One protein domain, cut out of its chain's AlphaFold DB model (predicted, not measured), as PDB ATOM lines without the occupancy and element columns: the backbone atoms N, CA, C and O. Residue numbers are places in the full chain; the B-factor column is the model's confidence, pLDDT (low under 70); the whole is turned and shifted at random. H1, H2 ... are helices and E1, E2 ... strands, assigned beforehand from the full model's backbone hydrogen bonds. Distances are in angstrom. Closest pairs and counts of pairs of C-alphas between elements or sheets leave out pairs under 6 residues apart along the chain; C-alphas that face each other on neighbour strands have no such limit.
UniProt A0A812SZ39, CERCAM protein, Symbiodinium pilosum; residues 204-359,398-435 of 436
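AT A GLANCE: This is residues 204 to 359 and 398 to 435 of the 436 residues of the protein "CERCAM protein" of Symbiodinium pilosum (UniProt A0A812SZ39). A strongly twisted sheet of eight strands runs through the body, with H1 packed over E3 and E2 and H2 near E9, E6 and E7; the small sheet of E5 and E10 packs on H1 through E5 and on the bends of E6 and E8. Residues 422 to 435, mostly H5, stick out as an arm that makes the length, and the loop 269 to 278 sticks out too. The printed part has 194 residues, with five named helices and ten named strands in the order E1 E2 H1 E3 E4 E5 H2 E6 E7 E8 H3 E9 E10 H4 H5. The large sheet is mixed, in the order E1 E3 E2 E4 E8 E6 E9 E7, and the class is mixed, helices and strands. The whole is compact, with a radius of gyration of the C-alphas of 17.3 A and spans of 57 by 43 by 37 A.

IN THESE COORDINATES: Find C-alpha 208 at (-2.013, 33.059, -36.913), where E1 (208 to 211) begins. Read on through E2 (236 to 240), H1 (245 to 258, 20.2 A), E3 (262 to 266), E4 (282 to 287, 16.8 A), E5 (290 to 292) and H2 (296 to 306, 15.3 A). Next come E6 (314 to 321, 15.3 A), E7 (333 to 335), E8 (339 to 348, 19.4 A), H3 (349 to 357), E9 (400 to 403), E10 (408 to 410) and H4 (412 to 415). H5 (419 to 433, 21.9 A) ends at C-alpha 433, (6.063, -10.806, -21.045).

HOW THE PARTS SIT: Start at E4 and E8, antiparallel, with N 285 and O 345 2.8 A apart. E8 bends by 92 degrees at residue 343, and E6, antiparallel to it with N 315 and O 346 at 2.9 A, bends by 90 degrees at residue 318. E2, H1 and E3 form a strand-helix-strand unit, parallel neighbour strands with a helix between, its crossover right-handed; N 265 and O 238 are 2.7 A apart. H1 and H2 are on one face of the sheet, making two layers, helices over a sheet; H1 has a height over the sheet of 9.4 A. E5 and E10 are antiparallel, with N 291 and O 409 at 2.8 A; the closest C-alphas of E6 and E10, Gly 318 and Val 408, are 4.5 A apart. H3 only grazes the large sheet with residues 349 to 352, H5 with 419 to 421; H4 is not on it. In H1, H2, H3 and H5 every O i to N i+4 pair is within hydrogen-bond range; H4 is too short for one.

THE WHOLE: The C-alphas of Ser 215 and Gln 435, the two farthest apart, are 57.9 A apart. Residues 360 to 397 are not printed, and C-alphas 359 and 398 are 14.5 A apart across the cut. The links E1 to E2, E3 to E4 and E6 to E7 are long. The mean pLDDT of the printed part is 80.9; look for values under 70 at residues 204 to 208, 268 to 278 and 412 to 435.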
ATOM      1  N   ASP A 204      -4.833  32.146 -45.496       43.06
ATOM      2  CA  ASP A 204      -3.670  32.030 -46.364       43.06
ATOM      3  C   ASP A 204      -2.650  33.166 -46.142       43.06
ATOM      4  O   ASP A 204      -1.511  33.082 -46.609       43.06
ATOM      5  N   GLU A 205      -3.022  34.192 -45.373       42.09
ATOM      6  CA  GLU A 205      -2.168  35.322 -45.003       42.09
ATOM      7  C   GLU A 205      -1.672  35.157 -43.554       42.09
ATOM      8  O   GLU A 205      -2.246  35.688 -42.612       42.09
ATOM      9  N   GLN A 206      -0.561  34.425 -43.409       44.94
ATOM     10  CA  GLN A 206       0.213  34.199 -42.176       44.94
ATOM     11  C   GLN A 206      -0.449  33.322 -41.092       44.94
ATOM     12  O   GLN A 206      -1.633  33.398 -40.797       44.94
ATOM     13  N   HIS A 207       0.397  32.475 -40.494       50.06
ATOM     14  CA  HIS A 207       0.129  31.319 -39.626       50.06
ATOM     15  C   HIS A 207      -0.559  31.606 -38.277       50.06
ATOM     16  O   HIS A 207      -0.367  30.843 -37.334       50.06
ATOM     17  N   ILE A 208      -1.304  32.704 -38.140       53.34
ATOM     18  CA  ILE A 208      -2.013  33.059 -36.913       53.34
ATOM     19  C   ILE A 208      -3.412  33.575 -37.258       53.34
ATOM     20  O   ILE A 208      -3.580  34.739 -37.614       53.34
ATOM     21  N   HIS A 209      -4.432  32.732 -37.105       71.38
ATOM     22  CA  HIS A 209      -5.824  33.160 -37.260       71.38
ATOM     23  C   HIS A 209      -6.364  33.605 -35.913       71.38
ATOM     24  O   HIS A 209      -6.557  32.800 -35.002       71.38
ATOM     25  N   GLU A 210      -6.569  34.907 -35.766       81.75
ATOM     26  CA  GLU A 210      -7.181  35.456 -34.568       81.75
ATOM     27  C   GLU A 210      -8.697  35.233 -34.618       81.75
ATOM     28  O   GLU A 210      -9.389  35.715 -35.514       81.75
ATOM     29  N   VAL A 211      -9.220  34.501 -33.641       84.31
ATOM     30  CA  VAL A 211     -10.657  34.313 -33.429       84.31
ATOM     31  C   VAL A 211     -11.097  35.138 -32.237       84.31
ATOM     32  O   VAL A 211     -10.376  35.242 -31.247       84.31
ATOM     33  N   SER A 212     -12.267  35.763 -32.342       88.75
ATOM     34  CA  SER A 212     -12.811  36.607 -31.279       88.75
ATOM     35  C   SER A 212     -14.285  36.303 -31.037       88.75
ATOM     36  O   SER A 212     -15.124  36.625 -31.872       88.75
ATOM     37  N   PHE A 213     -14.587  35.692 -29.892       89.00
ATOM     38  CA  PHE A 213     -15.940  35.326 -29.462       89.00
ATOM     39  C   PHE A 213     -16.404  36.070 -28.201       89.00
ATOM     40  O   PHE A 213     -17.580  36.016 -27.854       89.00
ATOM     41  N   GLY A 214     -15.506  36.782 -27.515       87.25
ATOM     42  CA  GLY A 214     -15.780  37.529 -26.290       87.25
ATOM     43  C   GLY A 214     -15.219  38.951 -26.308       87.25
ATOM     44  O   GLY A 214     -14.468  39.360 -27.195       87.25
ATOM     45  N   SER A 215     -15.580  39.728 -25.289       87.25
ATOM     46  CA  SER A 215     -15.064  41.089 -25.101       87.25
ATOM     47  C   SER A 215     -13.575  41.097 -24.760       87.25
ATOM     48  O   SER A 215     -13.085  40.196 -24.081       87.25
ATOM     49  N   ARG A 216     -12.876  42.156 -25.172       85.69
ATOM     50  CA  ARG A 216     -11.497  42.438 -24.755       85.69
ATOM     51  C   ARG A 216     -11.454  43.570 -23.713       85.69
ATOM     52  O   ARG A 216     -12.309  44.455 -23.780       85.69
ATOM     53  N   PRO A 217     -10.458  43.590 -22.808       83.75
ATOM     54  CA  PRO A 217      -9.433  42.559 -22.624       83.75
ATOM     55  C   PRO A 217     -10.026  41.295 -21.997       83.75
ATOM     56  O   PRO A 217     -10.884  41.376 -21.114       83.75
ATOM     57  N   GLN A 218      -9.573  40.128 -22.450       90.44
ATOM     58  CA  GLN A 218      -9.870  38.888 -21.745       90.44
ATOM     59  C   GLN A 218      -9.089  38.854 -20.444       90.44
ATOM     60  O   GLN A 218      -7.926  39.242 -20.400       90.44
ATOM     61  N   ARG A 219      -9.746  38.416 -19.379       90.12
ATOM     62  CA  ARG A 219      -9.147  38.337 -18.056       90.12
ATOM     63  C   ARG A 219      -9.815  37.216 -17.282       90.12
ATOM     64  O   ARG A 219     -11.039  37.088 -17.318       90.12
ATOM     65  N   PHE A 220      -9.006  36.437 -16.581       94.56
ATOM     66  CA  PHE A 220      -9.453  35.279 -15.813       94.56
ATOM     67  C   PHE A 220      -9.407  35.582 -14.318       94.56
ATOM     68  O   PHE A 220     -10.340  35.275 -13.579       94.56
ATOM     69  N   CYS A 221      -8.349  36.258 -13.875       93.06
ATOM     70  CA  CYS A 221      -8.141  36.657 -12.499       93.06
ATOM     71  C   CYS A 221      -8.716  38.054 -12.212       93.06
ATOM     72  O   CYS A 221      -8.510  39.033 -12.941       93.06
ATOM     73  N   LYS A 222      -9.426  38.173 -11.087       89.31
ATOM     74  CA  LYS A 222     -10.037  39.439 -10.657       89.31
ATOM     75  C   LYS A 222      -9.039  40.350  -9.940       89.31
ATOM     76  O   LYS A 222      -9.284  41.552  -9.849       89.31
ATOM     77  N   ALA A 223      -7.922  39.805  -9.460       90.19
ATOM     78  CA  ALA A 223      -6.900  40.562  -8.750       90.19
ATOM     79  C   ALA A 223      -6.266  41.655  -9.625       90.19
ATOM     80  O   ALA A 223      -6.066  41.484 -10.829       90.19
ATOM     81  N   ALA A 224      -5.923  42.798  -9.028       88.69
ATOM     82  CA  ALA A 224      -5.339  43.925  -9.759       88.69
ATOM     83  C   ALA A 224      -4.034  43.539 -10.485       88.69
ATOM     84  O   ALA A 224      -3.791  43.988 -11.603       88.69
ATOM     85  N   ASP A 225      -3.261  42.637  -9.887       90.75
ATOM     86  CA  ASP A 225      -1.967  42.136 -10.340       90.75
ATOM     87  C   ASP A 225      -2.043  40.810 -11.118       90.75
ATOM     88  O   ASP A 225      -1.087  40.038 -11.127       90.75
ATOM     89  N   ALA A 226      -3.162  40.559 -11.805       90.44
ATOM     90  CA  ALA A 226      -3.404  39.355 -12.610       90.44
ATOM     91  C   ALA A 226      -2.228  38.954 -13.527       90.44
ATOM     92  O   ALA A 226      -1.892  37.778 -13.627       90.44
ATOM     93  N   GLU A 227      -1.556  39.921 -14.157       89.50
ATOM     94  CA  GLU A 227      -0.402  39.669 -15.031       89.50
ATOM     95  C   GLU A 227       0.779  39.027 -14.278       89.50
ATOM     96  O   GLU A 227       1.390  38.082 -14.772       89.50
ATOM     97  N   LEU A 228       1.057  39.470 -13.044       90.00
ATOM     98  CA  LEU A 228       2.107  38.885 -12.197       90.00
ATOM     99  C   LEU A 228       1.747  37.465 -11.744       90.00
ATOM    100  O   LEU A 228       2.630  36.618 -11.578       90.00
ATOM    101  N   LEU A 229       0.451  37.191 -11.589       93.44
ATOM    102  CA  LEU A 229      -0.056  35.855 -11.285       93.44
ATOM    103  C   LEU A 229       0.045  34.896 -12.471       93.44
ATOM    104  O   LEU A 229      -0.161  33.704 -12.280       93.44
ATOM    105  N   GLY A 230       0.387  35.374 -13.670       93.38
ATOM    106  CA  GLY A 230       0.439  34.560 -14.882       93.38
ATOM    107  C   GLY A 230      -0.901  34.450 -15.611       93.38
ATOM    108  O   GLY A 230      -1.088  33.499 -16.369       93.38
ATOM    109  N   ASP A 231      -1.829  35.392 -15.403       96.19
ATOM    110  CA  ASP A 231      -3.048  35.490 -16.213       96.19
ATOM    111  C   ASP A 231      -2.667  35.665 -17.696       96.19
ATOM    112  O   ASP A 231      -1.904  36.578 -18.029       96.19
ATOM    113  N   PRO A 232      -3.131  34.791 -18.606       94.38
ATOM    114  CA  PRO A 232      -2.763  34.874 -20.018       94.38
ATOM    115  C   PRO A 232      -3.380  36.091 -20.722       94.38
ATOM    116  O   PRO A 232      -2.880  36.510 -21.766       94.38
ATOM    117  N   MET A 233      -4.434  36.689 -20.167       93.19
ATOM    118  CA  MET A 233      -5.182  37.790 -20.766       93.19
ATOM    119  C   MET A 233      -5.628  37.444 -22.202       93.19
ATOM    120  O   MET A 233      -6.251  36.408 -22.431       93.19
ATOM    121  N   ASP A 234      -5.268  38.268 -23.192       91.19
ATOM    122  CA  ASP A 234      -5.525  38.016 -24.615       91.19
ATOM    123  C   ASP A 234      -4.488  37.084 -25.285       91.19
ATOM    124  O   ASP A 234      -4.579  36.799 -26.481       91.19
ATOM    125  N   ASN A 235      -3.493  36.592 -24.543       92.69
ATOM    126  CA  ASN A 235      -2.419  35.736 -25.055       92.69
ATOM    127  C   ASN A 235      -2.794  34.253 -24.958       92.69
ATOM    128  O   ASN A 235      -2.147  33.469 -24.261       92.69
ATOM    129  N   ILE A 236      -3.859  33.877 -25.659       94.44
ATOM    130  CA  ILE A 236      -4.312  32.489 -25.777       94.44
ATOM    131  C   ILE A 236      -3.955  31.987 -27.172       94.44
ATOM    132  O   ILE A 236      -4.346  32.595 -28.168       94.44
ATOM    133  N   PHE A 237      -3.225  30.879 -27.245       92.81
ATOM    134  CA  PHE A 237      -2.748  30.274 -28.481       92.81
ATOM    135  C   PHE A 237      -3.246  28.839 -28.604       92.81
ATOM    136  O   PHE A 237      -3.206  28.079 -27.638       92.81
ATOM    137  N   ILE A 238      -3.679  28.463 -29.804       92.44
ATOM    138  CA  ILE A 238      -4.065  27.092 -30.142       92.44
ATOM    139  C   ILE A 238      -3.089  26.574 -31.180       92.44
ATOM    140  O   ILE A 238      -3.009  27.138 -32.264       92.44
ATOM    141  N   ILE A 239      -2.380  25.495 -30.870       89.00
ATOM    142  CA  ILE A 239      -1.498  24.811 -31.810       89.00
ATOM    143  C   ILE A 239      -2.337  23.829 -32.629       89.00
ATOM    144  O   ILE A 239      -2.781  22.796 -32.129       89.00
ATOM    145  N   ASN A 240      -2.550  24.158 -33.898       86.88
ATOM    146  CA  ASN A 240      -3.392  23.420 -34.827       86.88
ATOM    147  C   ASN A 240      -2.574  22.569 -35.792       86.88
ATOM    148  O   ASN A 240      -1.731  23.094 -36.503       86.88
ATOM    149  N   LEU A 241      -2.853  21.266 -35.892       82.69
ATOM    150  CA  LEU A 241      -2.339  20.455 -36.994       82.69
ATOM    151  C   LEU A 241      -3.308  20.563 -38.187       82.69
ATOM    152  O   LEU A 241      -4.380  19.947 -38.142       82.69
ATOM    153  N   PRO A 242      -2.941  21.227 -39.306       75.00
ATOM    154  CA  PRO A 242      -3.877  21.537 -40.405       75.00
ATOM    155  C   PRO A 242      -4.504  20.307 -41.078       75.00
ATOM    156  O   PRO A 242      -5.550  20.372 -41.728       75.00
ATOM    157  N   ARG A 243      -3.886  19.136 -40.898       74.19
ATOM    158  CA  ARG A 243      -4.421  17.838 -41.330       74.19
ATOM    159  C   ARG A 243      -5.647  17.364 -40.525       74.19
ATOM    160  O   ARG A 243      -6.209  16.326 -40.869       74.19
ATOM    161  N   ARG A 244      -6.065  18.061 -39.455       74.75
ATOM    162  CA  ARG A 244      -7.153  17.650 -38.535       74.75
ATOM    163  C   ARG A 244      -8.294  18.687 -38.440       74.75
ATOM    164  O   ARG A 244      -8.650  19.105 -37.342       74.75
ATOM    165  N   PRO A 245      -8.962  19.057 -39.548       76.81
ATOM    166  CA  PRO A 245      -9.957  20.140 -39.549       76.81
ATOM    167  C   PRO A 245     -11.179  19.883 -38.648       76.81
ATOM    168  O   PRO A 245     -11.753  20.820 -38.100       76.81
ATOM    169  N   ALA A 246     -11.569  18.619 -38.445       77.75
ATOM    170  CA  ALA A 246     -12.666  18.273 -37.538       77.75
ATOM    171  C   ALA A 246     -12.343  18.606 -36.070       77.75
ATOM    172  O   ALA A 246     -13.231  19.014 -35.324       77.75
ATOM    173  N   LYS A 247     -11.071  18.468 -35.673       84.44
ATOM    174  CA  LYS A 247     -10.592  18.827 -34.336       84.44
ATOM    175  C   LYS A 247     -10.594  20.339 -34.134       84.44
ATOM    176  O   LYS A 247     -11.154  20.820 -33.157       84.44
ATOM    177  N   LEU A 248     -10.105  21.090 -35.124       84.38
ATOM    178  CA  LEU A 248     -10.177  22.549 -35.092       84.38
ATOM    179  C   LEU A 248     -11.625  23.047 -34.976       84.38
ATOM    180  O   LEU A 248     -11.908  23.919 -34.162       84.38
ATOM    181  N   LYS A 249     -12.566  22.463 -35.733       81.50
ATOM    182  CA  LYS A 249     -13.998  22.798 -35.627       81.50
ATOM    183  C   LYS A 249     -14.537  22.577 -34.211       81.50
ATOM    184  O   LYS A 249     -15.284  23.413 -33.709       81.50
ATOM    185  N   HIS A 250     -14.162  21.466 -33.581       87.38
ATOM    186  CA  HIS A 250     -14.531  21.170 -32.198       87.38
ATOM    187  C   HIS A 250     -13.962  22.211 -31.228       87.38
ATOM    188  O   HIS A 250     -14.712  22.810 -30.462       87.38
ATOM    189  N   VAL A 251     -12.667  22.512 -31.334       91.31
ATOM    190  CA  VAL A 251     -11.999  23.539 -30.524       91.31
ATOM    191  C   VAL A 251     -12.657  24.912 -30.675       91.31
ATOM    192  O   VAL A 251     -12.918  25.582 -29.679       91.31
ATOM    193  N   LEU A 252     -12.999  25.323 -31.898       88.75
ATOM    194  CA  LEU A 252     -13.709  26.582 -32.139       88.75
ATOM    195  C   LEU A 252     -15.072  26.623 -31.438       88.75
ATOM    196  O   LEU A 252     -15.446  27.662 -30.898       88.75
ATOM    197  N   ALA A 253     -15.798  25.503 -31.407       86.62
ATOM    198  CA  ALA A 253     -17.060  25.410 -30.682       86.62
ATOM    199  C   ALA A 253     -16.861  25.553 -29.162       86.62
ATOM    200  O   ALA A 253     -17.646  26.249 -28.518       86.62
ATOM    201  N   GLN A 254     -15.794  24.964 -28.605       94.56
ATOM    202  CA  GLN A 254     -15.426  25.118 -27.190       94.56
ATOM    203  C   GLN A 254     -15.110  26.584 -26.850       94.56
ATOM    204  O   GLN A 254     -15.665  27.137 -25.903       94.56
ATOM    205  N   LEU A 255     -14.275  27.247 -27.661       93.06
ATOM    206  CA  LEU A 255     -13.938  28.661 -27.466       93.06
ATOM    207  C   LEU A 255     -15.161  29.570 -27.573       93.06
ATOM    208  O   LEU A 255     -15.290  30.511 -26.796       93.06
ATOM    209  N   HIS A 256     -16.045  29.304 -28.533       90.75
ATOM    210  CA  HIS A 256     -17.281  30.059 -28.689       90.75
ATOM    211  C   HIS A 256     -18.200  29.883 -27.474       90.75
ATOM    212  O   HIS A 256     -18.728  30.872 -26.971       90.75
ATOM    213  N   GLY A 257     -18.350  28.651 -26.969       89.19
ATOM    214  CA  GLY A 257     -19.145  28.354 -25.772       89.19
ATOM    215  C   GLY A 257     -18.653  29.097 -24.529       89.19
ATOM    216  O   GLY A 257     -19.458  29.648 -23.784       89.19
ATOM    217  N   GLU A 258     -17.336  29.194 -24.360       93.50
ATOM    218  CA  GLU A 258     -16.715  29.941 -23.261       93.50
ATOM    219  C   GLU A 258     -16.547  31.441 -23.566       93.50
ATOM    220  O   GLU A 258     -16.162  32.209 -22.687       93.50
ATOM    221  N   GLY A 259     -16.812  31.908 -24.791       92.62
ATOM    222  CA  GLY A 259     -16.572  33.292 -25.215       92.62
ATOM    223  C   GLY A 259     -15.095  33.700 -25.119       92.62
ATOM    224  O   GLY A 259     -14.772  34.734 -24.525       92.62
ATOM    225  N   LEU A 260     -14.190  32.854 -25.609       94.00
ATOM    226  CA  LEU A 260     -12.740  33.059 -25.608       94.00
ATOM    227  C   LEU A 260     -12.252  33.581 -26.965       94.00
ATOM    228  O   LEU A 260     -12.654  33.089 -28.016       94.00
ATOM    229  N   ASN A 261     -11.345  34.552 -26.945       92.44
ATOM    230  CA  ASN A 261     -10.574  34.978 -28.107       92.44
ATOM    231  C   ASN A 261      -9.212  34.287 -28.061       92.44
ATOM    232  O   ASN A 261      -8.582  34.216 -27.005       92.44
ATOM    233  N   ALA A 262      -8.746  33.802 -29.203       92.38
ATOM    234  CA  ALA A 262      -7.497  33.065 -29.289       92.38
ATOM    235  C   ALA A 262      -6.815  33.282 -30.636       92.38
ATOM    236  O   ALA A 262      -7.426  33.712 -31.613       92.38
ATOM    237  N   LYS A 263      -5.534  32.945 -30.679       89.25
ATOM    238  CA  LYS A 263      -4.683  32.942 -31.863       89.25
ATOM    239  C   LYS A 263      -4.429  31.497 -32.273       89.25
ATOM    240  O   LYS A 263      -3.788  30.749 -31.540       89.25
ATOM    241  N   ILE A 264      -4.940  31.092 -33.426       85.88
ATOM    242  CA  ILE A 264      -4.739  29.744 -33.961       85.88
ATOM    243  C   ILE A 264      -3.422  29.734 -34.716       85.88
ATOM    244  O   ILE A 264      -3.312  30.399 -35.737       85.88
ATOM    245  N   VAL A 265      -2.453  28.991 -34.204       83.38
ATOM    246  CA  VAL A 265      -1.121  28.829 -34.770       83.38
ATOM    247  C   VAL A 265      -1.033  27.464 -35.423       83.38
ATOM    248  O   VAL A 265      -1.195  26.447 -34.751       83.38
ATOM    249  N   ASP A 266      -0.744  27.418 -36.716       78.56
ATOM    250  CA  ASP A 266      -0.491  26.137 -37.364       78.56
ATOM    251  C   ASP A 266       0.819  25.533 -36.848       78.56
ATOM    252  O   ASP A 266       1.860  26.188 -36.795       78.56
ATOM    253  N   ALA A 267       0.769  24.261 -36.470       74.31
ATOM    254  CA  ALA A 267       1.944  23.478 -36.150       74.31
ATOM    255  C   ALA A 267       2.789  23.314 -37.419       74.31
ATOM    256  O   ALA A 267       2.333  22.760 -38.422       74.31
ATOM    257  N   ILE A 268       4.024  23.802 -37.352       63.88
ATOM    258  CA  ILE A 268       5.026  23.687 -38.409       63.88
ATOM    259  C   ILE A 268       6.082  22.690 -37.929       63.88
ATOM    260  O   ILE A 268       6.533  22.755 -36.783       63.88
ATOM    261  N   ASP A 269       6.486  21.766 -38.798       53.16
ATOM    262  CA  ASP A 269       7.555  20.811 -38.508       53.16
ATOM    263  C   ASP A 269       8.906  21.535 -38.430       53.16
ATOM    264  O   ASP A 269       9.561  21.744 -39.445       53.16
ATOM    265  N   GLY A 270       9.329  21.942 -37.229       46.44
ATOM    266  CA  GLY A 270      10.697  22.398 -36.918       46.44
ATOM    267  C   GLY A 270      11.188  23.692 -37.594       46.44
ATOM    268  O   GLY A 270      12.181  24.259 -37.145       46.44
ATOM    269  N   ASP A 271      10.497  24.193 -38.617       39.97
ATOM    270  CA  ASP A 271      10.801  25.430 -39.340       39.97
ATOM    271  C   ASP A 271      10.105  26.630 -38.674       39.97
ATOM    272  O   ASP A 271       9.190  27.249 -39.218       39.97
ATOM    273  N   LEU A 272      10.530  26.980 -37.459       41.09
ATOM    274  CA  LEU A 272      10.069  28.198 -36.787       41.09
ATOM    275  C   LEU A 272      11.037  29.357 -37.058       41.09
ATOM    276  O   LEU A 272      12.042  29.529 -36.375       41.09
ATOM    277  N   ASN A 273      10.692  30.192 -38.041       35.91
ATOM    278  CA  ASN A 273      11.185  31.569 -38.140       35.91
ATOM    279  C   ASN A 273      10.133  32.494 -37.522       35.91
ATOM    280  O   ASN A 273       9.272  33.012 -38.230       35.91
ATOM    281  N   VAL A 274      10.179  32.682 -36.203       40.81
ATOM    282  CA  VAL A 274       9.298  33.642 -35.525       40.81
ATOM    283  C   VAL A 274      10.136  34.799 -35.016       40.81
ATOM    284  O   VAL A 274      10.951  34.645 -34.109       40.81
ATOM    285  N   GLU A 275       9.922  35.975 -35.598       37.72
ATOM    286  CA  GLU A 275      10.322  37.235 -34.980       37.72
ATOM    287  C   GLU A 275       9.323  37.533 -33.853       37.72
ATOM    288  O   GLU A 275       8.169  37.886 -34.088       37.72
ATOM    289  N   VAL A 276       9.739  37.313 -32.603       46.47
ATOM    290  CA  VAL A 276       8.922  37.627 -31.423       46.47
ATOM    291  C   VAL A 276       9.141  39.097 -31.077       46.47
ATOM    292  O   VAL A 276      10.062  39.451 -30.346       46.47
ATOM    293  N   GLU A 277       8.306  39.967 -31.640       43.09
ATOM    294  CA  GLU A 277       8.457  41.426 -31.520       43.09
ATOM    295  C   GLU A 277       7.888  42.001 -30.198       43.09
ATOM    296  O   GLU A 277       8.071  43.177 -29.903       43.09
ATOM    297  N   HIS A 278       7.242  41.180 -29.353       55.31
ATOM    298  CA  HIS A 278       6.580  41.629 -28.118       55.31
ATOM    299  C   HIS A 278       6.902  40.737 -26.908       55.31
ATOM    300  O   HIS A 278       6.845  39.509 -26.989       55.31
ATOM    301  N   SER A 279       7.192  41.346 -25.749       76.56
ATOM    302  CA  SER A 279       7.356  40.624 -24.481       76.56
ATOM    303  C   SER A 279       5.994  40.261 -23.886       76.56
ATOM    304  O   SER A 279       5.403  41.062 -23.165       76.56
ATOM    305  N   ILE A 280       5.497  39.062 -24.189       86.38
ATOM    306  CA  ILE A 280       4.270  38.518 -23.597       86.38
ATOM    307  C   ILE A 280       4.585  38.012 -22.174       86.38
ATOM    308  O   ILE A 280       5.401  37.099 -22.054       86.38
ATOM    309  N   PRO A 281       3.978  38.564 -21.104       90.56
ATOM    310  CA  PRO A 281       4.264  38.177 -19.714       90.56
ATOM    311  C   PRO A 281       3.900  36.722 -19.406       90.56
ATOM    312  O   PRO A 281       4.652  36.011 -18.738       90.56
ATOM    313  N   SER A 282       2.759  36.287 -19.931       93.81
ATOM    314  CA  SER A 282       2.220  34.939 -19.795       93.81
ATOM    315  C   SER A 282       1.341  34.604 -20.989       93.81
ATOM    316  O   SER A 282       0.679  35.477 -21.550       93.81
ATOM    317  N   ALA A 283       1.335  33.333 -21.376       94.75
ATOM    318  CA  ALA A 283       0.529  32.820 -22.472       94.75
ATOM    319  C   ALA A 283      -0.116  31.490 -22.084       94.75
ATOM    320  O   ALA A 283       0.536  30.644 -21.472       94.75
ATOM    321  N   LEU A 284      -1.376  31.306 -22.474       96.94
ATOM    322  CA  LEU A 284      -2.072  30.023 -22.433       96.94
ATOM    323  C   LEU A 284      -1.900  29.351 -23.792       96.94
ATOM    324  O   LEU A 284      -2.279  29.921 -24.811       96.94
ATOM    325  N   ILE A 285      -1.345  28.148 -23.799       95.38
ATOM    326  CA  ILE A 285      -1.141  27.331 -24.987       95.38
ATOM    327  C   ILE A 285      -2.018  26.087 -24.871       95.38
ATOM    328  O   ILE A 285      -1.985  25.385 -23.859       95.38
ATOM    329  N   LEU A 286      -2.804  25.828 -25.908       95.62
ATOM    330  CA  LEU A 286      -3.698  24.682 -26.032       95.62
ATOM    331  C   LEU A 286      -3.367  23.910 -27.315       95.62
ATOM    332  O   LEU A 286      -3.002  24.518 -28.320       95.62
ATOM    333  N   GLU A 287      -3.495  22.586 -27.302       91.88
ATOM    334  CA  GLU A 287      -3.428  21.769 -28.525       91.88
ATOM    335  C   GLU A 287      -4.758  21.841 -29.312       91.88
ATOM    336  O   GLU A 287      -5.695  22.518 -28.901       91.88
ATOM    337  N   ASP A 288      -4.870  21.190 -30.472       88.62
ATOM    338  CA  ASP A 288      -6.127  21.171 -31.247       88.62
ATOM    339  C   ASP A 288      -7.125  20.094 -30.791       88.62
ATOM    340  O   ASP A 288      -8.194  19.956 -31.382       88.62
ATOM    341  N   ASP A 289      -6.802  19.314 -29.764       88.56
ATOM    342  CA  ASP A 289      -7.608  18.198 -29.276       88.56
ATOM    343  C   ASP A 289      -7.916  18.281 -27.790       88.56
ATOM    344  O   ASP A 289      -7.678  17.337 -27.034       88.56
ATOM    345  N   PHE A 290      -8.556  19.377 -27.392       92.69
ATOM    346  CA  PHE A 290      -9.062  19.543 -26.038       92.69
ATOM    347  C   PHE A 290     -10.582  19.645 -25.918       92.69
ATOM    348  O   PHE A 290     -11.285  20.047 -26.842       92.69
ATOM    349  N   ASP A 291     -11.035  19.357 -24.702       93.94
ATOM    350  CA  ASP A 291     -12.325  19.707 -24.123       93.94
ATOM    351  C   ASP A 291     -12.093  20.657 -22.939       93.94
ATOM    352  O   ASP A 291     -11.365  20.320 -21.992       93.94
ATOM    353  N   LEU A 292     -12.717  21.838 -22.969       95.88
ATOM    354  CA  LEU A 292     -12.731  22.730 -21.809       95.88
ATOM    355  C   LEU A 292     -13.690  22.160 -20.769       95.88
ATOM    356  O   LEU A 292     -14.735  21.606 -21.101       95.88
ATOM    357  N   GLN A 293     -13.298  22.244 -19.504       95.75
ATOM    358  CA  GLN A 293     -14.126  21.767 -18.400       95.75
ATOM    359  C   GLN A 293     -15.013  22.892 -17.867       95.75
ATOM    360  O   GLN A 293     -14.618  24.057 -17.898       95.75
ATOM    361  N   ASP A 294     -16.167  22.526 -17.308       93.19
ATOM    362  CA  ASP A 294     -17.165  23.471 -16.802       93.19
ATOM    363  C   ASP A 294     -16.571  24.544 -15.878       93.19
ATOM    364  O   ASP A 294     -15.778  24.251 -14.966       93.19
ATOM    365  N   GLY A 295     -17.003  25.791 -16.101       94.75
ATOM    366  CA  GLY A 295     -16.550  26.963 -15.350       94.75
ATOM    367  C   GLY A 295     -15.071  27.269 -15.576       94.75
ATOM    368  O   GLY A 295     -14.377  27.663 -14.634       94.75
ATOM    369  N   PHE A 296     -14.568  27.014 -16.791       96.75
ATOM    370  CA  PHE A 296     -13.155  27.144 -17.142       96.75
ATOM    371  C   PHE A 296     -12.587  28.493 -16.695       96.75
ATOM    372  O   PHE A 296     -11.563  28.539 -16.008       96.75
ATOM    373  N   LYS A 297     -13.273  29.586 -17.046       95.44
ATOM    374  CA  LYS A 297     -12.804  30.949 -16.787       95.44
ATOM    375  C   LYS A 297     -12.688  31.257 -15.299       95.44
ATOM    376  O   LYS A 297     -11.633  31.697 -14.836       95.44
ATOM    377  N   GLU A 298     -13.757  31.012 -14.548       95.06
ATOM    378  CA  GLU A 298     -13.835  31.316 -13.118       95.06
ATOM    379  C   GLU A 298     -12.852  30.467 -12.312       95.06
ATOM    380  O   GLU A 298     -12.197  30.961 -11.385       95.06
ATOM    381  N   ARG A 299     -12.722  29.186 -12.676       97.56
ATOM    382  CA  ARG A 299     -11.805  28.261 -12.008       97.56
ATOM    383  C   ARG A 299     -10.355  28.592 -12.328       97.56
ATOM    384  O   ARG A 299      -9.553  28.618 -11.401       97.56
ATOM    385  N   LEU A 300     -10.023  28.918 -13.582       97.88
ATOM    386  CA  LEU A 300      -8.666  29.340 -13.940       97.88
ATOM    387  C   LEU A 300      -8.246  30.573 -13.134       97.88
ATOM    388  O   LEU A 300      -7.170  30.574 -12.543       97.88
ATOM    389  N   GLY A 301      -9.120  31.578 -13.036       97.06
ATOM    390  CA  GLY A 301      -8.877  32.758 -12.207       97.06
ATOM    391  C   GLY A 301      -8.601  32.416 -10.742       97.06
ATOM    392  O   GLY A 301      -7.624  32.894 -10.171       97.06
ATOM    393  N   SER A 302      -9.422  31.542 -10.158       97.06
ATOM    394  CA  SER A 302      -9.274  31.107  -8.760       97.06
ATOM    395  C   SER A 302      -7.963  30.344  -8.528       97.06
ATOM    396  O   SER A 302      -7.283  30.557  -7.527       97.06
ATOM    397  N   TYR A 303      -7.563  29.488  -9.471       97.56
ATOM    398  CA  TYR A 303      -6.340  28.692  -9.354       97.56
ATOM    399  C   TYR A 303      -5.072  29.532  -9.558       97.56
ATOM    400  O   TYR A 303      -4.060  29.276  -8.911       97.56
ATOM    401  N   LEU A 304      -5.120  30.564 -10.409       97.50
ATOM    402  CA  LEU A 304      -4.034  31.542 -10.537       97.50
ATOM    403  C   LEU A 304      -3.852  32.355  -9.246       97.50
ATOM    404  O   LEU A 304      -2.721  32.646  -8.862       97.50
ATOM    405  N   GLU A 305      -4.941  32.681  -8.544       96.56
ATOM    406  CA  GLU A 305      -4.869  33.328  -7.228       96.56
ATOM    407  C   GLU A 305      -4.269  32.406  -6.158       96.56
ATOM    408  O   GLU A 305      -3.439  32.862  -5.372       96.56
ATOM    409  N   GLU A 306      -4.600  31.110  -6.160       96.62
ATOM    410  CA  GLU A 306      -3.933  30.118  -5.298       96.62
ATOM    411  C   GLU A 306      -2.431  29.993  -5.596       96.62
ATOM    412  O   GLU A 306      -1.647  29.679  -4.704       96.62
ATOM    413  N   ALA A 307      -2.011  30.257  -6.836       96.62
ATOM    414  CA  ALA A 307      -0.621  30.138  -7.269       96.62
ATOM    415  C   ALA A 307       0.255  31.358  -6.917       96.62
ATOM    416  O   ALA A 307       1.446  31.363  -7.237       96.62
ATOM    417  N   ARG A 308      -0.323  32.392  -6.291       94.88
ATOM    418  CA  ARG A 308       0.291  33.708  -6.038       94.88
ATOM    419  C   ARG A 308       1.647  33.646  -5.343       94.88
ATOM    420  O   ARG A 308       2.579  34.316  -5.778       94.88
ATOM    421  N   ASP A 309       1.747  32.851  -4.284       93.62
ATOM    422  CA  ASP A 309       2.930  32.802  -3.417       93.62
ATOM    423  C   ASP A 309       3.906  31.678  -3.810       93.62
ATOM    424  O   ASP A 309       4.777  31.284  -3.032       93.62
ATOM    425  N   HIS A 310       3.762  31.143  -5.025       94.75
ATOM    426  CA  HIS A 310       4.564  30.034  -5.525       94.75
ATOM    427  C   HIS A 310       5.447  30.467  -6.698       94.75
ATOM    428  O   HIS A 310       4.996  31.105  -7.650       94.75
ATOM    429  N   ASP A 311       6.723  30.085  -6.649       94.75
ATOM    430  CA  ASP A 311       7.656  30.299  -7.753       94.75
ATOM    431  C   ASP A 311       7.440  29.231  -8.831       94.75
ATOM    432  O   ASP A 311       7.942  28.110  -8.746       94.75
ATOM    433  N   TRP A 312       6.651  29.589  -9.839       97.31
ATOM    434  CA  TRP A 312       6.331  28.740 -10.977       97.31
ATOM    435  C   TRP A 312       6.433  29.523 -12.280       97.31
ATOM    436  O   TRP A 312       6.169  30.731 -12.316       97.31
ATOM    437  N   ASN A 313       6.757  28.812 -13.357       97.25
ATOM    438  CA  ASN A 313       6.814  29.368 -14.708       97.25
ATOM    439  C   ASN A 313       6.173  28.485 -15.792       97.25
ATOM    440  O   ASN A 313       6.004  28.940 -16.923       97.25
ATOM    441  N   LEU A 314       5.750  27.271 -15.430       97.50
ATOM    442  CA  LEU A 314       4.886  26.389 -16.212       97.50
ATOM    443  C   LEU A 314       3.704  25.947 -15.339       97.50
ATOM    444  O   LEU A 314       3.907  25.511 -14.209       97.50
ATOM    445  N   MET A 315       2.480  26.008 -15.857       98.12
ATOM    446  CA  MET A 315       1.298  25.463 -15.187       98.12
ATOM    447  C   MET A 315       0.509  24.563 -16.135       98.12
ATOM    448  O   MET A 315       0.014  25.026 -17.156       98.12
ATOM    449  N   TYR A 316       0.352  23.286 -15.792       97.88
ATOM    450  CA  TYR A 316      -0.500  22.360 -16.534       97.88
ATOM    451  C   TYR A 316      -1.969  22.567 -16.183       97.88
ATOM    452  O   TYR A 316      -2.350  22.454 -15.015       97.88
ATOM    453  N   LEU A 317      -2.797  22.785 -17.203       97.69
ATOM    454  CA  LEU A 317      -4.258  22.824 -17.084       97.69
ATOM    455  C   LEU A 317      -4.884  21.467 -17.437       97.69
ATOM    456  O   LEU A 317      -5.975  21.151 -16.960       97.69
ATOM    457  N   GLY A 318      -4.183  20.675 -18.251       94.38
ATOM    458  CA  GLY A 318      -4.566  19.330 -18.652       94.38
ATOM    459  C   GLY A 318      -3.344  18.471 -18.931       94.38
ATOM    460  O   GLY A 318      -2.487  18.852 -19.731       94.38
ATOM    461  N   ARG A 319      -3.253  17.316 -18.263       92.12
ATOM    462  CA  ARG A 319      -2.147  16.361 -18.430       92.12
ATOM    463  C   ARG A 319      -2.533  14.929 -18.064       92.12
ATOM    464  O   ARG A 319      -3.555  14.704 -17.416       92.12
ATOM    465  N   SER A 320      -1.674  13.968 -18.401       89.50
ATOM    466  CA  SER A 320      -1.751  12.577 -17.935       89.50
ATOM    467  C   SER A 320      -0.644  12.261 -16.912       89.50
ATOM    468  O   SER A 320       0.461  11.866 -17.319       89.50
ATOM    469  N   PRO A 321      -0.917  12.387 -15.592       88.81
ATOM    470  CA  PRO A 321       0.045  12.023 -14.554       88.81
ATOM    471  C   PRO A 321       0.436  10.557 -14.719       88.81
ATOM    472  O   PRO A 321      -0.420   9.674 -14.789       88.81
ATOM    473  N   THR A 322       1.733  10.313 -14.850       88.88
ATOM    474  CA  THR A 322       2.278   8.978 -15.111       88.88
ATOM    475  C   THR A 322       3.046   8.476 -13.885       88.88
ATOM    476  O   THR A 322       2.915   7.318 -13.492       88.88
ATOM    477  N   GLU A 323       3.761   9.377 -13.219       89.25
ATOM    478  CA  GLU A 323       4.146   9.265 -11.815       89.25
ATOM    479  C   GLU A 323       3.181  10.095 -10.947       89.25
ATOM    480  O   GLU A 323       2.537  11.023 -11.459       89.25
ATOM    481  N   PRO A 324       3.027   9.761  -9.652       91.31
ATOM    482  CA  PRO A 324       2.231  10.568  -8.737       91.31
ATOM    483  C   PRO A 324       2.807  11.981  -8.610       91.31
ATOM    484  O   PRO A 324       4.005  12.203  -8.788       91.31
ATOM    485  N   ASP A 325       1.947  12.926  -8.249       95.44
ATOM    486  CA  ASP A 325       2.403  14.262  -7.889       95.44
ATOM    487  C   ASP A 325       3.290  14.206  -6.649       95.44
ATOM    488  O   ASP A 325       3.036  13.443  -5.714       95.44
ATOM    489  N   ILE A 326       4.341  15.024  -6.655       95.06
ATOM    490  CA  ILE A 326       5.371  15.022  -5.612       95.06
ATOM    491  C   ILE A 326       4.770  15.504  -4.298       95.06
ATOM    492  O   ILE A 326       4.971  14.902  -3.244       95.06
ATOM    493  N   CYS A 327       4.019  16.601  -4.363       94.81
ATOM    494  CA  CYS A 327       3.289  17.131  -3.230       94.81
ATOM    495  C   CYS A 327       2.088  17.956  -3.690       94.81
ATOM    496  O   CYS A 327       2.049  18.512  -4.791       94.81
ATOM    497  N   ARG A 328       1.099  18.050  -2.805       96.56
ATOM    498  CA  ARG A 328      -0.006  18.992  -2.945       96.56
ATOM    499  C   ARG A 328       0.460  20.365  -2.458       96.56
ATOM    500  O   ARG A 328       0.979  20.464  -1.350       96.56
ATOM    501  N   ILE A 329       0.255  21.389  -3.278       96.12
ATOM    502  CA  ILE A 329       0.648  22.777  -3.008       96.12
ATOM    503  C   ILE A 329      -0.512  23.547  -2.372       96.12
ATOM    504  O   ILE A 329      -0.333  24.212  -1.357       96.12
ATOM    505  N   SER A 330      -1.719  23.403  -2.921       96.44
ATOM    506  CA  SER A 330      -2.927  24.074  -2.431       96.44
ATOM    507  C   SER A 330      -4.160  23.182  -2.602       96.44
ATOM    508  O   SER A 330      -4.053  21.971  -2.823       96.44
ATOM    509  N   GLN A 331      -5.363  23.756  -2.495       95.81
ATOM    510  CA  GLN A 331      -6.585  23.011  -2.757       95.81
ATOM    511  C   GLN A 331      -6.588  22.440  -4.179       95.81
ATOM    512  O   GLN A 331      -6.922  21.261  -4.326       95.81
ATOM    513  N   HIS A 332      -6.169  23.228  -5.171       97.94
ATOM    514  CA  HIS A 332      -6.239  22.838  -6.578       97.94
ATOM    515  C   HIS A 332      -4.894  22.772  -7.298       97.94
ATOM    516  O   HIS A 332      -4.867  22.498  -8.496       97.94
ATOM    517  N   LEU A 333      -3.781  22.992  -6.599       98.12
ATOM    518  CA  LEU A 333      -2.443  22.965  -7.184       98.12
ATOM    519  C   LEU A 333      -1.596  21.851  -6.574       98.12
ATOM    520  O   LEU A 333      -1.633  21.596  -5.366       98.12
ATOM    521  N   ALA A 334      -0.786  21.220  -7.411       97.62
ATOM    522  CA  ALA A 334       0.208  20.232  -7.022       97.62
ATOM    523  C   ALA A 334       1.523  20.466  -7.770       97.62
ATOM    524  O   ALA A 334       1.533  21.028  -8.868       97.62
ATOM    525  N   GLN A 335       2.627  20.004  -7.187       97.25
ATOM    526  CA  GLN A 335       3.894  19.894  -7.895       97.25
ATOM    527  C   GLN A 335       3.871  18.593  -8.714       97.25
ATOM    528  O   GLN A 335       3.795  17.509  -8.121       97.25
ATOM    529  N   PRO A 336       3.909  18.666 -10.055       96.19
ATOM    530  CA  PRO A 336       3.785  17.485 -10.889       96.19
ATOM    531  C   PRO A 336       5.022  16.593 -10.763       96.19
ATOM    532  O   PRO A 336       6.155  17.072 -10.792       96.19
ATOM    533  N   GLY A 337       4.788  15.284 -10.672       94.38
ATOM    534  CA  GLY A 337       5.802  14.286 -11.004       94.38
ATOM    535  C   GLY A 337       5.951  14.140 -12.520       94.38
ATOM    536  O   GLY A 337       5.476  14.971 -13.302       94.38
ATOM    537  N   TYR A 338       6.568  13.046 -12.959       92.69
ATOM    538  CA  TYR A 338       6.655  12.736 -14.381       92.69
ATOM    539  C   TYR A 338       5.267  12.602 -15.024       92.69
ATOM    540  O   TYR A 338       4.423  11.801 -14.600       92.69
ATOM    541  N   THR A 339       5.024  13.375 -16.078       90.50
ATOM    542  CA  THR A 339       3.727  13.428 -16.750       90.50
ATOM    543  C   THR A 339       3.882  13.316 -18.258       90.50
ATOM    544  O   THR A 339       4.872  13.755 -18.835       90.50
ATOM    545  N   LEU A 340       2.872  12.728 -18.892       84.12
ATOM    546  CA  LEU A 340       2.737  12.643 -20.345       84.12
ATOM    547  C   LEU A 340       1.478  13.392 -20.779       84.12
ATOM    548  O   LEU A 340       0.665  13.740 -19.920       84.12
ATOM    549  N   TRP A 341       1.304  13.576 -22.090       82.31
ATOM    550  CA  TRP A 341       0.165  14.271 -22.714       82.31
ATOM    551  C   TRP A 341       0.019  15.715 -22.223       82.31
ATOM    552  O   TRP A 341      -0.427  15.958 -21.108       82.31
ATOM    553  N   THR A 342       0.358  16.691 -23.059       83.44
ATOM    554  CA  THR A 342       0.306  18.116 -22.704       83.44
ATOM    555  C   THR A 342      -0.748  18.840 -23.523       83.44
ATOM    556  O   THR A 342      -0.421  19.559 -24.453       83.44
ATOM    557  N   VAL A 343      -2.017  18.672 -23.157       90.75
ATOM    558  CA  VAL A 343      -3.137  19.222 -23.940       90.75
ATOM    559  C   VAL A 343      -3.349  20.729 -23.719       90.75
ATOM    560  O   VAL A 343      -3.846  21.433 -24.595       90.75
ATOM    561  N   GLY A 344      -2.964  21.249 -22.549       95.56
ATOM    562  CA  GLY A 344      -3.088  22.671 -22.246       95.56
ATOM    563  C   GLY A 344      -2.224  23.108 -21.070       95.56
ATOM    564  O   GLY A 344      -2.195  22.443 -20.027       95.56
ATOM    565  N   TYR A 345      -1.522  24.227 -21.232       97.38
ATOM    566  CA  TYR A 345      -0.602  24.760 -20.232       97.38
ATOM    567  C   TYR A 345      -0.407  26.274 -20.352       97.38
ATOM    568  O   TYR A 345      -0.572  26.860 -21.418       97.38
ATOM    569  N   ILE A 346      -0.025  26.911 -19.247       97.62
ATOM    570  CA  ILE A 346       0.394  28.312 -19.213       97.62
ATOM    571  C   ILE A 346       1.908  28.378 -19.073       97.62
ATOM    572  O   ILE A 346       2.480  27.721 -18.200       97.62
ATOM    573  N   PHE A 347       2.537  29.220 -19.889       94.00
ATOM    574  CA  PHE A 347       3.918  29.644 -19.700       94.00
ATOM    575  C   PHE A 347       3.987  31.082 -19.219       94.00
ATOM    576  O   PHE A 347       3.287  31.949 -19.742       94.00
ATOM    577  N   LYS A 348       4.904  31.344 -18.287       94.75
ATOM    578  CA  LYS A 348       5.406  32.695 -18.027       94.75
ATOM    579  C   LYS A 348       6.590  33.012 -18.942       94.75
ATOM    580  O   LYS A 348       7.281  32.123 -19.446       94.75
ATOM    581  N   LEU A 349       6.836  34.301 -19.145       90.06
ATOM    582  CA  LEU A 349       7.889  34.818 -20.020       90.06
ATOM    583  C   LEU A 349       9.283  34.288 -19.665       90.06
ATOM    584  O   LEU A 349      10.117  34.102 -20.550       90.06
ATOM    585  N   ASP A 350       9.561  34.056 -18.383       91.19
ATOM    586  CA  ASP A 350      10.845  33.525 -17.932       91.19
ATOM    587  C   ASP A 350      11.058  32.068 -18.373       91.19
ATOM    588  O   ASP A 350      12.167  31.745 -18.794       91.19
ATOM    589  N   ALA A 351      10.018  31.220 -18.379       91.56
ATOM    590  CA  ALA A 351      10.101  29.870 -18.946       91.56
ATOM    591  C   ALA A 351      10.447  29.924 -20.437       91.56
ATOM    592  O   ALA A 351      11.410  29.297 -20.873       91.56
ATOM    593  N   ALA A 352       9.707  30.726 -21.211       86.25
ATOM    594  CA  ALA A 352       9.945  30.867 -22.647       86.25
ATOM    595  C   ALA A 352      11.368  31.372 -22.942       86.25
ATOM    596  O   ALA A 352      12.067  30.815 -23.787       86.25
ATOM    597  N   ARG A 353      11.841  32.382 -22.197       86.00
ATOM    598  CA  ARG A 353      13.216  32.894 -22.314       86.00
ATOM    599  C   ARG A 353      14.256  31.837 -21.969       86.00
ATOM    600  O   ARG A 353      15.230  31.711 -22.705       86.00
ATOM    601  N   ALA A 354      14.058  31.094 -20.883       87.31
ATOM    602  CA  ALA A 354      14.995  30.063 -20.458       87.31
ATOM    603  C   ALA A 354      15.103  28.931 -21.492       87.31
ATOM    604  O   ALA A 354      16.207  28.469 -21.768       87.31
ATOM    605  N   LEU A 355      13.987  28.535 -22.112       83.56
ATOM    606  CA  LEU A 355      13.978  27.549 -23.195       83.56
ATOM    607  C   LEU A 355      14.693  28.086 -24.448       83.56
ATOM    608  O   LEU A 355      15.594  27.437 -24.971       83.56
ATOM    609  N   VAL A 356      14.386  29.302 -24.901       81.62
ATOM    610  CA  VAL A 356      15.074  29.886 -26.070       81.62
ATOM    611  C   VAL A 356      16.583  30.023 -25.827       81.62
ATOM    612  O   VAL A 356      17.385  29.688 -26.692       81.62
ATOM    613  N   GLN A 357      16.996  30.456 -24.632       83.38
ATOM    614  CA  GLN A 357      18.415  30.549 -24.259       83.38
ATOM    615  C   GLN A 357      19.105  29.182 -24.166       83.38
ATOM    616  O   GLN A 357      20.315  29.097 -24.362       83.38
ATOM    617  N   ALA A 358      18.348  28.125 -23.875       78.38
ATOM    618  CA  ALA A 358      18.825  26.750 -23.869       78.38
ATOM    619  C   ALA A 358      18.968  26.138 -25.273       78.38
ATOM    620  O   ALA A 358      19.405  24.990 -25.379       78.38
ATOM    621  N   GLU A 359      18.606  26.877 -26.331       73.25
ATOM    622  CA  GLU A 359      18.636  26.419 -27.726       73.25
ATOM    623  C   GLU A 359      17.895  25.080 -27.909       73.25
ATOM    624  O   GLU A 359      18.403  24.133 -28.526       73.25
ATOM    625  N   LEU A 398      12.457  24.632 -15.769       96.12
ATOM    626  CA  LEU A 398      11.015  24.699 -15.568       96.12
ATOM    627  C   LEU A 398      10.651  24.407 -14.113       96.12
ATOM    628  O   LEU A 398      11.107  23.439 -13.509       96.12
ATOM    629  N   ARG A 399       9.779  25.252 -13.569       96.94
ATOM    630  CA  ARG A 399       9.178  25.142 -12.239       96.94
ATOM    631  C   ARG A 399       7.681  24.968 -12.444       96.94
ATOM    632  O   ARG A 399       6.963  25.931 -12.725       96.94
ATOM    633  N   GLY A 400       7.263  23.706 -12.423       96.56
ATOM    634  CA  GLY A 400       5.920  23.294 -12.804       96.56
ATOM    635  C   GLY A 400       4.923  23.324 -11.657       96.56
ATOM    636  O   GLY A 400       5.206  22.848 -10.559       96.56
ATOM    637  N   LEU A 401       3.714  23.781 -11.963       98.00
ATOM    638  CA  LEU A 401       2.502  23.483 -11.212       98.00
ATOM    639  C   LEU A 401       1.550  22.663 -12.077       98.00
ATOM    640  O   LEU A 401       1.560  22.743 -13.304       98.00
ATOM    641  N   ALA A 402       0.697  21.886 -11.432       97.62
ATOM    642  CA  ALA A 402      -0.389  21.180 -12.080       97.62
ATOM    643  C   ALA A 402      -1.706  21.443 -11.366       97.62
ATOM    644  O   ALA A 402      -1.805  21.300 -10.147       97.62
ATOM    645  N   ILE A 403      -2.724  21.773 -12.154       97.38
ATOM    646  CA  ILE A 403      -4.079  21.969 -11.666       97.38
ATOM    647  C   ILE A 403      -4.777  20.616 -11.464       97.38
ATOM    648  O   ILE A 403      -4.739  19.742 -12.331       97.38
ATOM    649  N   THR A 404      -5.453  20.464 -10.326       93.06
ATOM    650  CA  THR A 404      -6.282  19.306  -9.976       93.06
ATOM    651  C   THR A 404      -7.567  19.778  -9.277       93.06
ATOM    652  O   THR A 404      -7.473  20.371  -8.207       93.06
ATOM    653  N   PRO A 405      -8.779  19.507  -9.801       94.31
ATOM    654  CA  PRO A 405      -9.075  18.774 -11.035       94.31
ATOM    655  C   PRO A 405      -8.764  19.599 -12.297       94.31
ATOM    656  O   PRO A 405      -8.859  20.830 -12.235       94.31
ATOM    657  N   PRO A 406      -8.432  18.943 -13.429       95.44
ATOM    658  CA  PRO A 406      -8.028  19.610 -14.665       95.44
ATOM    659  C   PRO A 406      -9.108  20.559 -15.201       95.44
ATOM    660  O   PRO A 406     -10.304  20.398 -14.938       95.44
ATOM    661  N   LEU A 407      -8.655  21.563 -15.950       97.06
ATOM    662  CA  LEU A 407      -9.499  22.523 -16.672       97.06
ATOM    663  C   LEU A 407      -9.551  22.251 -18.170       97.06
ATOM    664  O   LEU A 407     -10.440  22.746 -18.859       97.06
ATOM    665  N   VAL A 408      -8.612  21.449 -18.659       95.94
ATOM    666  CA  VAL A 408      -8.507  21.041 -20.051       95.94
ATOM    667  C   VAL A 408      -8.334  19.527 -20.054       95.94
ATOM    668  O   VAL A 408      -7.463  18.998 -19.365       95.94
ATOM    669  N   MET A 409      -9.171  18.822 -20.800       91.88
ATOM    670  CA  MET A 409      -9.072  17.373 -20.981       91.88
ATOM    671  C   MET A 409      -8.809  17.059 -22.449       91.88
ATOM    672  O   MET A 409      -9.220  17.837 -23.301       91.88
ATOM    673  N   PRO A 410      -8.128  15.951 -22.782       86.69
ATOM    674  CA  PRO A 410      -8.016  15.535 -24.172       86.69
ATOM    675  C   PRO A 410      -9.403  15.210 -24.728       86.69
ATOM    676  O   PRO A 410     -10.173  14.491 -24.085       86.69
ATOM    677  N   TYR A 411      -9.683  15.683 -25.942       79.88
ATOM    678  CA  TYR A 411     -10.922  15.383 -26.647       79.88
ATOM    679  C   TYR A 411     -11.111  13.866 -26.723       79.88
ATOM    680  O   TYR A 411     -10.200  13.162 -27.168       79.88
ATOM    681  N   VAL A 412     -12.266  13.334 -26.310       67.31
ATOM    682  CA  VAL A 412     -12.484  11.876 -26.148       67.31
ATOM    683  C   VAL A 412     -12.120  11.072 -27.408       67.31
ATOM    684  O   VAL A 412     -11.529   9.995 -27.311       67.31
ATOM    685  N   GLY A 413     -12.369  11.619 -28.604       56.91
ATOM    686  CA  GLY A 413     -11.987  10.987 -29.873       56.91
ATOM    687  C   GLY A 413     -10.471  10.880 -30.118       56.91
ATOM    688  O   GLY A 413     -10.041  10.095 -30.958       56.91
ATOM    689  N   SER A 414      -9.649  11.642 -29.395       52.25
ATOM    690  CA  SER A 414      -8.181  11.668 -29.501       52.25
ATOM    691  C   SER A 414      -7.468  10.760 -28.493       52.25
ATOM    692  O   SER A 414      -6.344  10.329 -28.751       52.25
ATOM    693  N   MET A 415      -8.130  10.399 -27.386       48.66
ATOM    694  CA  MET A 415      -7.533   9.630 -26.284       48.66
ATOM    695  C   MET A 415      -7.045   8.234 -26.718       48.66
ATOM    696  O   MET A 415      -6.056   7.727 -26.192       48.66
ATOM    697  N   PHE A 416      -7.700   7.630 -27.714       40.16
ATOM    698  CA  PHE A 416      -7.331   6.322 -28.277       40.16
ATOM    699  C   PHE A 416      -6.391   6.404 -29.490       40.16
ATOM    700  O   PHE A 416      -5.944   5.371 -29.989       40.16
ATOM    701  N   LEU A 417      -6.100   7.615 -29.974       39.81
ATOM    702  CA  LEU A 417      -5.376   7.868 -31.222       39.81
ATOM    703  C   LEU A 417      -4.059   8.629 -31.018       39.81
ATOM    704  O   LEU A 417      -3.393   8.929 -32.008       39.81
ATOM    705  N   SER A 418      -3.675   8.963 -29.781       46.62
ATOM    706  CA  SER A 418      -2.390   9.626 -29.540       46.62
ATOM    707  C   SER A 418      -1.227   8.642 -29.694       46.62
ATOM    708  O   SER A 418      -1.281   7.504 -29.215       46.62
ATOM    709  N   ASP A 419      -0.148   9.088 -30.341       42.69
ATOM    710  CA  ASP A 419       1.056   8.274 -30.551       42.69
ATOM    711  C   ASP A 419       1.641   7.805 -29.201       42.69
ATOM    712  O   ASP A 419       2.038   6.647 -29.039       42.69
ATOM    713  N   THR A 420       1.562   8.656 -28.174       43.47
ATOM    714  CA  THR A 420       1.957   8.335 -26.796       43.47
ATOM    715  C   THR A 420       1.033   7.290 -26.138       43.47
ATOM    716  O   THR A 420       1.508   6.436 -25.385       43.47
ATOM    717  N   ALA A 421      -0.280   7.284 -26.418       45.75
ATOM    718  CA  ALA A 421      -1.184   6.211 -25.968       45.75
ATOM    719  C   ALA A 421      -0.862   4.871 -26.647       45.75
ATOM    720  O   ALA A 421      -0.910   3.818 -26.002       45.75
ATOM    721  N   MET A 422      -0.486   4.902 -27.928       41.12
ATOM    722  CA  MET A 422      -0.092   3.697 -28.659       41.12
ATOM    723  C   MET A 422       1.210   3.105 -28.103       41.12
ATOM    724  O   MET A 422       1.269   1.892 -27.878       41.12
ATOM    725  N   LEU A 423       2.196   3.940 -27.746       41.69
ATOM    726  CA  LEU A 423       3.419   3.503 -27.055       41.69
ATOM    727  C   LEU A 423       3.123   2.841 -25.697       41.69
ATOM    728  O   LEU A 423       3.702   1.798 -25.385       41.69
ATOM    729  N   ARG A 424       2.156   3.361 -24.921       39.28
ATOM    730  CA  ARG A 424       1.713   2.741 -23.650       39.28
ATOM    731  C   ARG A 424       1.163   1.322 -23.838       39.28
ATOM    732  O   ARG A 424       1.371   0.474 -22.969       39.28
ATOM    733  N   SER A 425       0.471   1.047 -24.946       33.59
ATOM    734  CA  SER A 425      -0.083  -0.289 -25.220       33.59
ATOM    735  C   SER A 425       1.008  -1.331 -25.501       33.59
ATOM    736  O   SER A 425       0.934  -2.452 -24.994       33.59
ATOM    737  N   VAL A 426       2.066  -0.934 -26.216       31.36
ATOM    738  CA  VAL A 426       3.229  -1.779 -26.526       31.36
ATOM    739  C   VAL A 426       4.088  -2.006 -25.276       31.36
ATOM    740  O   VAL A 426       4.472  -3.139 -24.987       31.36
ATOM    741  N   LEU A 427       4.309  -0.963 -24.469       30.19
ATOM    742  CA  LEU A 427       5.037  -1.066 -23.197       30.19
ATOM    743  C   LEU A 427       4.325  -1.978 -22.183       30.19
ATOM    744  O   LEU A 427       4.979  -2.815 -21.561       30.19
ATOM    745  N   ARG A 428       2.989  -1.912 -22.061       32.12
ATOM    746  CA  ARG A 428       2.229  -2.844 -21.197       32.12
ATOM    747  C   ARG A 428       2.375  -4.306 -21.628       32.12
ATOM    748  O   ARG A 428       2.480  -5.175 -20.766       32.12
ATOM    749  N   GLN A 429       2.404  -4.587 -22.933       31.86
ATOM    750  CA  GLN A 429       2.588  -5.951 -23.444       31.86
ATOM    751  C   GLN A 429       3.996  -6.492 -23.159       31.86
ATOM    752  O   GLN A 429       4.140  -7.650 -22.773       31.86
ATOM    753  N   LEU A 430       5.029  -5.654 -23.266       29.86
ATOM    754  CA  LEU A 430       6.412  -6.041 -22.964       29.86
ATOM    755  C   LEU A 430       6.655  -6.278 -21.466       29.86
ATOM    756  O   LEU A 430       7.411  -7.178 -21.103       29.86
ATOM    757  N   VAL A 431       5.985  -5.523 -20.589       36.09
ATOM    758  CA  VAL A 431       6.048  -5.735 -19.132       36.09
ATOM    759  C   VAL A 431       5.320  -7.022 -18.722       36.09
ATOM    760  O   VAL A 431       5.824  -7.755 -17.874       36.09
ATOM    761  N   GLY A 432       4.199  -7.357 -19.374       31.06
ATOM    762  CA  GLY A 432       3.492  -8.626 -19.157       31.06
ATOM    763  C   GLY A 432       4.287  -9.866 -19.587       31.06
ATOM    764  O   GLY A 432       4.119 -10.928 -18.999       31.06
ATOM    765  N   LEU A 433       5.194  -9.725 -20.558       33.69
ATOM    766  CA  LEU A 433       6.063 -10.806 -21.045       33.69
ATOM    767  C   LEU A 433       7.356 -10.983 -20.232       33.69
ATOM    768  O   LEU A 433       8.018 -12.006 -20.365       33.69
ATOM    769  N   ARG A 434       7.736 -10.014 -19.386       30.62
ATOM    770  CA  ARG A 434       8.911 -10.131 -18.497       30.62
ATOM    771  C   ARG A 434       8.594 -10.729 -17.122       30.62
ATOM    772  O   ARG A 434       9.518 -10.931 -16.340       30.62
ATOM    773  N   GLN A 435       7.323 -11.002 -16.818       33.91
ATOM    774  CA  GLN A 435       6.896 -11.591 -15.538       33.91
ATOM    775  C   GLN A 435       6.335 -13.022 -15.643       33.91
ATOM    776  O   GLN A 435       5.747 -13.505 -14.675       33.91
TER     777      GLN A 435